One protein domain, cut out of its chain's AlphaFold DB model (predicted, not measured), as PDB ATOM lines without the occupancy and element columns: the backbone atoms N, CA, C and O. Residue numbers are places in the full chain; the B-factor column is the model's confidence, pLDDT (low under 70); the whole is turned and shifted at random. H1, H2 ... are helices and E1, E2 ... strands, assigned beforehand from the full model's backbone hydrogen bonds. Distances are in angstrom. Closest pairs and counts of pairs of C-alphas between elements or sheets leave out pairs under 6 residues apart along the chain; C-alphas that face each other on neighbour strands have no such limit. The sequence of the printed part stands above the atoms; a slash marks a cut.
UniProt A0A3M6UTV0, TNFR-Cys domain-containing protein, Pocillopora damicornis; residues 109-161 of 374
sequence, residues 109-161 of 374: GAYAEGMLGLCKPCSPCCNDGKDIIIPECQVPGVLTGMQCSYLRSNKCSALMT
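What this domain is: This is residues 109 to 161 of the 374 residues of the protein "TNFR-Cys domain-containing protein" of Pocillopora damicornis (UniProt A0A3M6UTV0). This domain has little regular structure: a small hairpin of two strands, E1 and E2, stands at one end, the long looped stretch of residues 122 to 149 makes the bulk, and two short helices, H1 then H2, lead away from the hairpin. The 53 printed residues, with 18 in named elements of a mixed class in the order E1, E2, H1, H2, form a compact whole with a radius of gyration of the C-alphas of 10.9 A and spans of 30 by 25 by 14 A.

Where its parts are: E1, residues 110 to 113, begins at C-alpha (-23.080, 22.981, -27.959). E2 is residues 118 to 121, 10.1 A long. H1 is residues 150 to 153. H2, residues 156 to 161, 9.0 A long, ends at C-alpha (-48.567, 30.778, -23.726).

How they stand to each other: E1 and E2 are an antiparallel hairpin at 141 degrees, with N 111 and O 120 within hydrogen-bond range at 2.9 A. The closest C-alphas of E2 and H1, those of Pro 121 and Tyr 150, are 6.7 A apart. E1 is apart from H1 and H2, and E2 from H2. H1 and H2 meet only through their link. H1 is too short for an O i to N i+4 pair; H2 has 1 of 2 within range.

The domain as a whole: The C-alphas of Pro 140 and Thr 161 are the two farthest apart, 32.8 A. The printed part has no cut. The link from E2 to H1 is long, with 28 residues. Residues 157 to 161 have pLDDT under 70.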
ATOM      1  N   GLY A 109     -20.764  23.229 -24.400       91.56
ATOM      2  CA  GLY A 109     -22.061  23.917 -24.358       91.56
ATOM      3  C   GLY A 109     -22.814  23.941 -25.696       91.56
ATOM      4  O   GLY A 109     -23.830  24.628 -25.799       91.56
ATOM      5  N   ALA A 110     -22.366  23.187 -26.704       95.00
ATOM      6  CA  ALA A 110     -23.080  22.981 -27.959       95.00
ATOM      7  C   ALA A 110     -22.925  21.554 -28.517       95.00
ATOM      8  O   ALA A 110     -21.911  20.889 -28.309       95.00
ATOM      9  N   TYR A 111     -23.922  21.113 -29.284       93.88
ATOM     10  CA  TYR A 111     -24.010  19.781 -29.891       93.88
ATOM     11  C   TYR A 111     -24.239  19.859 -31.403       93.88
ATOM     12  O   TYR A 111     -24.678  20.888 -31.916       93.88
ATOM     13  N   ALA A 112     -23.941  18.779 -32.129       93.75
ATOM     14  CA  ALA A 112     -24.156  18.702 -33.573       93.75
ATOM     15  C   ALA A 112     -25.590  18.241 -33.889       93.75
ATOM     16  O   ALA A 112     -25.984  17.136 -33.525       93.75
ATOM     17  N   GLU A 113     -26.368  19.068 -34.588       90.75
ATOM     18  CA  GLU A 113     -27.762  18.785 -34.933       90.75
ATOM     19  C   GLU A 113     -27.938  18.443 -36.423       90.75
ATOM     20  O   GLU A 113     -27.484  19.164 -37.319       90.75
ATOM     21  N   GLY A 114     -28.648  17.340 -36.684       82.81
ATOM     22  CA  GLY A 114     -29.000  16.871 -38.027       82.81
ATOM     23  C   GLY A 114     -27.826  16.319 -38.849       82.81
ATOM     24  O   GLY A 114     -26.670  16.343 -38.437       82.81
ATOM     25  N   MET A 115     -28.123  15.835 -40.060       75.56
ATOM     26  CA  MET A 115     -27.136  15.181 -40.943       75.56
ATOM     27  C   MET A 115     -26.024  16.117 -41.451       75.56
ATOM     28  O   MET A 115     -24.969  15.654 -41.865       75.56
ATOM     29  N   LEU A 116     -26.245  17.435 -41.397       79.00
ATOM     30  CA  LEU A 116     -25.243  18.461 -41.711       79.00
ATOM     31  C   LEU A 116     -24.388  18.850 -40.480       79.00
ATOM     32  O   LEU A 116     -23.451  19.648 -40.593       79.00
ATOM     33  N   GLY A 117     -24.708  18.308 -39.298       82.94
ATOM     34  CA  GLY A 117     -23.977  18.506 -38.047       82.94
ATOM     35  C   GLY A 117     -23.920  19.959 -37.566       82.94
ATOM     36  O   GLY A 117     -22.905  20.364 -36.992       82.94
ATOM     37  N   LEU A 118     -24.945  20.775 -37.846       89.81
ATOM     38  CA  LEU A 118     -24.955  22.193 -37.468       89.81
ATOM     39  C   LEU A 118     -24.870  22.315 -35.946       89.81
ATOM     40  O   LEU A 118     -25.680  21.731 -35.235       89.81
ATOM     41  N   CYS A 119     -23.915  23.094 -35.444       94.69
ATOM     42  CA  CYS A 119     -23.751  23.244 -34.005       94.69
ATOM     43  C   CYS A 119     -24.879  24.097 -33.407       94.69
ATOM     44  O   CYS A 119     -25.133  25.209 -33.877       94.69
ATOM     45  N   LYS A 120     -25.538  23.573 -32.371       93.88
ATOM     46  CA  LYS A 120     -26.629  24.212 -31.622       93.88
ATOM     47  C   LYS A 120     -26.279  24.305 -30.138       93.88
ATOM     48  O   LYS A 120     -25.663  23.370 -29.628       93.88
ATOM     49  N   PRO A 121     -26.674  25.377 -29.433       94.69
ATOM     50  CA  PRO A 121     -26.424  25.496 -28.003       94.69
ATOM     51  C   PRO A 121     -27.234  24.478 -27.189       94.69
ATOM     52  O   PRO A 121     -28.410  24.215 -27.462       94.69
ATOM     53  N   CYS A 122     -26.607  23.958 -26.137       94.44
ATOM     54  CA  CYS A 122     -27.285  23.260 -25.050       94.44
ATOM     55  C   CYS A 122     -28.318  24.200 -24.406       94.44
ATOM     56  O   CYS A 122     -28.034  25.378 -24.179       94.44
ATOM     57  N   SER A 123     -29.537  23.710 -24.187       94.38
ATOM     58  CA  SER A 123     -30.720  24.540 -23.932       94.38
ATOM     59  C   SER A 123     -31.477  24.103 -22.669       94.38
ATOM     60  O   SER A 123     -31.361  22.942 -22.261       94.38
ATOM     61  N   PRO A 124     -32.263  24.998 -22.031       93.88
ATOM     62  CA  PRO A 124     -32.963  24.673 -20.794       93.88
ATOM     63  C   PRO A 124     -33.962  23.525 -20.964       93.88
ATOM     64  O   PRO A 124     -34.740  23.497 -21.921       93.88
ATOM     65  N   CYS A 125     -33.937  22.595 -20.014       93.06
ATOM     66  CA  CYS A 125     -34.900  21.511 -19.893       93.06
ATOM     67  C   CYS A 125     -36.224  22.011 -19.312       93.06
ATOM     68  O   CYS A 125     -36.267  22.922 -18.483       93.06
ATOM     69  N   CYS A 126     -37.308  21.395 -19.763       92.12
ATOM     70  CA  CYS A 126     -38.674  21.829 -19.510       92.12
ATOM     71  C   CYS A 126     -39.280  21.168 -18.269       92.12
ATOM     72  O   CYS A 126     -40.170  21.737 -17.643       92.12
ATOM     73  N   ASN A 127     -38.748  20.003 -17.891       89.75
ATOM     74  CA  ASN A 127     -39.147  19.184 -16.750       89.75
ATOM     75  C   ASN A 127     -40.592  18.656 -16.869       89.75
ATOM     76  O   ASN A 127     -41.252  18.393 -15.868       89.75
ATOM     77  N   ASP A 128     -41.074  18.470 -18.105       87.50
ATOM     78  CA  ASP A 128     -42.436  18.009 -18.428       87.50
ATOM     79  C   ASP A 128     -42.508  16.525 -18.842       87.50
ATOM     80  O   ASP A 128     -43.487  16.064 -19.437       87.50
ATOM     81  N   GLY A 129     -41.443  15.769 -18.550       86.75
ATOM     82  CA  GLY A 129     -41.324  14.338 -18.842       86.75
ATOM     83  C   GLY A 129     -41.092  13.998 -20.320       86.75
ATOM     84  O   GLY A 129     -40.966  12.823 -20.654       86.75
ATOM     85  N   LYS A 130     -41.016  14.997 -21.210       89.44
ATOM     86  CA  LYS A 130     -40.763  14.819 -22.654       89.44
ATOM     87  C   LYS A 130     -39.446  15.469 -23.086       89.44
ATOM     88  O   LYS A 130     -39.285  15.836 -24.251       89.44
ATOM     89  N   ASP A 131     -38.538  15.694 -22.144       90.88
ATOM     90  CA  ASP A 131     -37.242  16.320 -22.379       90.88
ATOM     91  C   ASP A 131     -36.308  15.444 -23.221       90.88
ATOM     92  O   ASP A 131     -36.304  14.219 -23.120       90.88
ATOM     93  N   ILE A 132     -35.498  16.090 -24.062       91.88
ATOM     94  CA  ILE A 132     -34.511  15.429 -24.922       91.88
ATOM     95  C   ILE A 132     -33.132  15.841 -24.420       91.88
ATOM     96  O   ILE A 132     -32.599  16.865 -24.848       91.88
ATOM     97  N   ILE A 133     -32.588  15.060 -23.485       93.12
ATOM     98  CA  ILE A 133     -31.237  15.250 -22.946       93.12
ATOM     99  C   ILE A 133     -30.214  14.916 -24.035       93.12
ATOM    100  O   ILE A 133     -30.295  13.871 -24.681       93.12
ATOM    101  N   ILE A 134     -29.242  15.802 -24.226       95.12
ATOM    102  CA  ILE A 134     -28.190  15.679 -25.232       95.12
ATOM    103  C   ILE A 134     -26.893  15.180 -24.567       95.12
ATOM    104  O   ILE A 134     -26.404  15.835 -23.643       95.12
ATOM    105  N   PRO A 135     -26.299  14.048 -25.004       92.19
ATOM    106  CA  PRO A 135     -25.060  13.515 -24.426       92.19
ATOM    107  C   PRO A 135     -23.887  14.503 -24.446       92.19
ATOM    108  O   PRO A 135     -23.190  14.649 -23.446       92.19
ATOM    109  N   GLU A 136     -23.710  15.245 -25.538       91.75
ATOM    110  CA  GLU A 136     -22.655  16.254 -25.709       91.75
ATOM    111  C   GLU A 136     -22.796  17.447 -24.746       91.75
ATOM    112  O   GLU A 136     -21.832  18.176 -24.511       91.75
ATOM    113  N   CYS A 137     -23.983  17.635 -24.161       94.00
ATOM    114  CA  CYS A 137     -24.251  18.653 -23.151       94.00
ATOM    115  C   CYS A 137     -23.970  18.170 -21.720       94.00
ATOM    116  O   CYS A 137     -23.892  18.999 -20.818       94.00
ATOM    117  N   GLN A 138     -23.774  16.867 -21.485       93.62
ATOM    118  CA  GLN A 138     -23.470  16.299 -20.162       93.62
ATOM    119  C   GLN A 138     -21.976  16.455 -19.812       93.62
ATOM    120  O   GLN A 138     -21.276  15.493 -19.497       93.62
ATOM    121  N   VAL A 139     -21.471  17.690 -19.902       89.31
ATOM    122  CA  VAL A 139     -20.049  18.038 -19.753       89.31
ATOM    123  C   VAL A 139     -19.823  19.087 -18.653       89.31
ATOM    124  O   VAL A 139     -20.702  19.920 -18.408       89.31
ATOM    125  N   PRO A 140     -18.645  19.104 -17.995       88.31
ATOM    126  CA  PRO A 140     -18.307  20.132 -17.013       88.31
ATOM    127  C   PRO A 140     -18.475  21.548 -17.580       88.31
ATOM    128  O   PRO A 140     -17.964  21.861 -18.655       88.31
ATOM    129  N   GLY A 141     -19.189  22.401 -16.843       85.38
ATOM    130  CA  GLY A 141     -19.542  23.765 -17.259       85.38
ATOM    131  C   GLY A 141     -20.979  23.929 -17.775       85.38
ATOM    132  O   GLY A 141     -21.461  25.058 -17.813       85.38
ATOM    133  N   VAL A 142     -21.693  22.843 -18.097       89.56
ATOM    134  CA  VAL A 142     -23.124  22.887 -18.454       89.56
ATOM    135  C   VAL A 142     -23.967  22.387 -17.279       89.56
ATOM    136  O   VAL A 142     -23.879  21.224 -16.886       89.56
ATOM    137  N   LEU A 143     -24.798  23.269 -16.712       90.19
ATOM    138  CA  LEU A 143     -25.721  22.940 -15.616       90.19
ATOM    139  C   LEU A 143     -26.724  21.859 -16.044       90.19
ATOM    140  O   LEU A 143     -27.214  21.910 -17.165       90.19
ATOM    141  N   THR A 144     -27.107  20.946 -15.146       86.69
ATOM    142  CA  THR A 144     -28.017  19.820 -15.450       86.69
ATOM    143  C   THR A 144     -29.328  20.262 -16.109       86.69
ATOM    144  O   THR A 144     -29.750  19.689 -17.107       86.69
ATOM    145  N   GLY A 145     -29.927  21.352 -15.620       88.88
ATOM    146  CA  GLY A 145     -31.141  21.943 -16.197       88.88
ATOM    147  C   GLY A 145     -30.962  22.621 -17.564       88.88
ATOM    148  O   GLY A 145     -31.938  23.140 -18.085       88.88
ATOM    149  N   MET A 146     -29.754  22.631 -18.140       92.38
ATOM    150  CA  MET A 146     -29.398  23.207 -19.449       92.38
ATOM    151  C   MET A 146     -28.920  22.144 -20.457       92.38
ATOM    152  O   MET A 146     -28.325  22.479 -21.478       92.38
ATOM    153  N   GLN A 147     -29.137  20.854 -20.177       95.00
ATOM    154  CA  GLN A 147     -28.609  19.742 -20.983       95.00
ATOM    155  C   GLN A 147     -29.574  19.257 -22.080       95.00
ATOM    156  O   GLN A 147     -29.365  18.188 -22.654       95.00
ATOM    157  N   CYS A 148     -30.625  20.024 -22.388       93.62
ATOM    158  CA  CYS A 148     -31.654  19.646 -23.351       93.62
ATOM    159  C   CYS A 148     -31.409  20.189 -24.765       93.62
ATOM    160  O   CYS A 148     -30.678  21.160 -24.979       93.62
ATOM    161  N   SER A 149     -32.061  19.564 -25.748       93.06
ATOM    162  CA  SER A 149     -32.000  19.989 -27.146       93.06
ATOM    163  C   SER A 149     -32.728  21.316 -27.391       93.06
ATOM    164  O   SER A 149     -33.800  21.593 -26.838       93.06
ATOM    165  N   TYR A 150     -32.169  22.126 -28.288       91.50
ATOM    166  CA  TYR A 150     -32.719  23.417 -28.697       91.50
ATOM    167  C   TYR A 150     -34.136  23.276 -29.280       91.50
ATOM    168  O   TYR A 150     -35.050  24.011 -28.902       91.50
ATOM    169  N   LEU A 151     -34.345  22.255 -30.125       86.88
ATOM    170  CA  LEU A 151     -35.634  21.907 -30.748       86.88
ATOM    171  C   LEU A 151     -36.680  21.306 -29.790       86.88
ATOM    172  O   LEU A 151     -37.824  21.059 -30.203       86.88
ATOM    173  N   ARG A 152     -36.302  21.021 -28.536       86.44
ATOM    174  CA  ARG A 152     -37.241  20.665 -27.469       86.44
ATOM    175  C   ARG A 152     -37.562  21.864 -26.592       86.44
ATOM    176  O   ARG A 152     -38.745  22.118 -26.351       86.44
ATOM    177  N   SER A 153     -36.523  22.577 -26.166       85.00
ATOM    178  CA  SER A 153     -36.594  23.739 -25.282       85.00
ATOM    179  C   SER A 153     -37.464  24.858 -25.866       85.00
ATOM    180  O   SER A 153     -38.378  25.355 -25.205       85.00
ATOM    181  N   ASN A 154     -37.297  25.164 -27.160       82.44
ATOM    182  CA  ASN A 154     -38.067  26.209 -27.844       82.44
ATOM    183  C   ASN A 154     -39.584  25.932 -27.957       82.44
ATOM    184  O   ASN A 154     -40.342  26.836 -28.296       82.44
ATOM    185  N   LYS A 155     -40.040  24.702 -27.681       84.56
ATOM    186  CA  LYS A 155     -41.469  24.343 -27.645       84.56
ATOM    187  C   LYS A 155     -42.098  24.558 -26.268       84.56
ATOM    188  O   LYS A 155     -43.317  24.579 -26.158       84.56
ATOM    189  N   CYS A 156     -41.296  24.712 -25.218       81.94
ATOM    190  CA  CYS A 156     -41.786  24.795 -23.842       81.94
ATOM    191  C   CYS A 156     -42.241  26.212 -23.478       81.94
ATOM    192  O   CYS A 156     -43.276  26.380 -22.840       81.94
ATOM    193  N   SER A 157     -41.546  27.228 -23.997       65.12
ATOM    194  CA  SER A 157     -42.029  28.613 -23.997       65.12
ATOM    195  C   SER A 157     -43.352  28.765 -24.758       65.12
ATOM    196  O   SER A 157     -44.223  29.503 -24.310       65.12
ATOM    197  N   ALA A 158     -43.549  28.029 -25.859       61.69
ATOM    198  CA  ALA A 158     -44.808  28.043 -26.607       61.69
ATOM    199  C   ALA A 158     -45.983  27.417 -25.827       61.69
ATOM    200  O   ALA A 158     -47.096  27.935 -25.889       61.69
ATOM    201  N   LEU A 159     -45.742  26.340 -25.067       56.78
ATOM    202  CA  LEU A 159     -46.776  25.682 -24.256       56.78
ATOM    203  C   LEU A 159     -47.277  26.568 -23.107       56.78
ATOM    204  O   LEU A 159     -48.482  26.604 -22.867       56.78
ATOM    205  N   MET A 160     -46.393  27.331 -22.454       50.75
ATOM    206  CA  MET A 160     -46.782  28.271 -21.389       50.75
ATOM    207  C   MET A 160     -47.780  29.332 -21.879       50.75
ATOM    208  O   MET A 160     -48.723  29.668 -21.164       50.75
ATOM    209  N   THR A 161     -47.637  29.809 -23.120       43.75
ATOM    210  CA  THR A 161     -48.567  30.778 -23.726       43.75
ATOM    211  C   THR A 161     -49.960  30.183 -23.973       43.75
ATOM    212  O   THR A 161     -50.953  30.902 -23.907       43.75
TER     213      THR A 161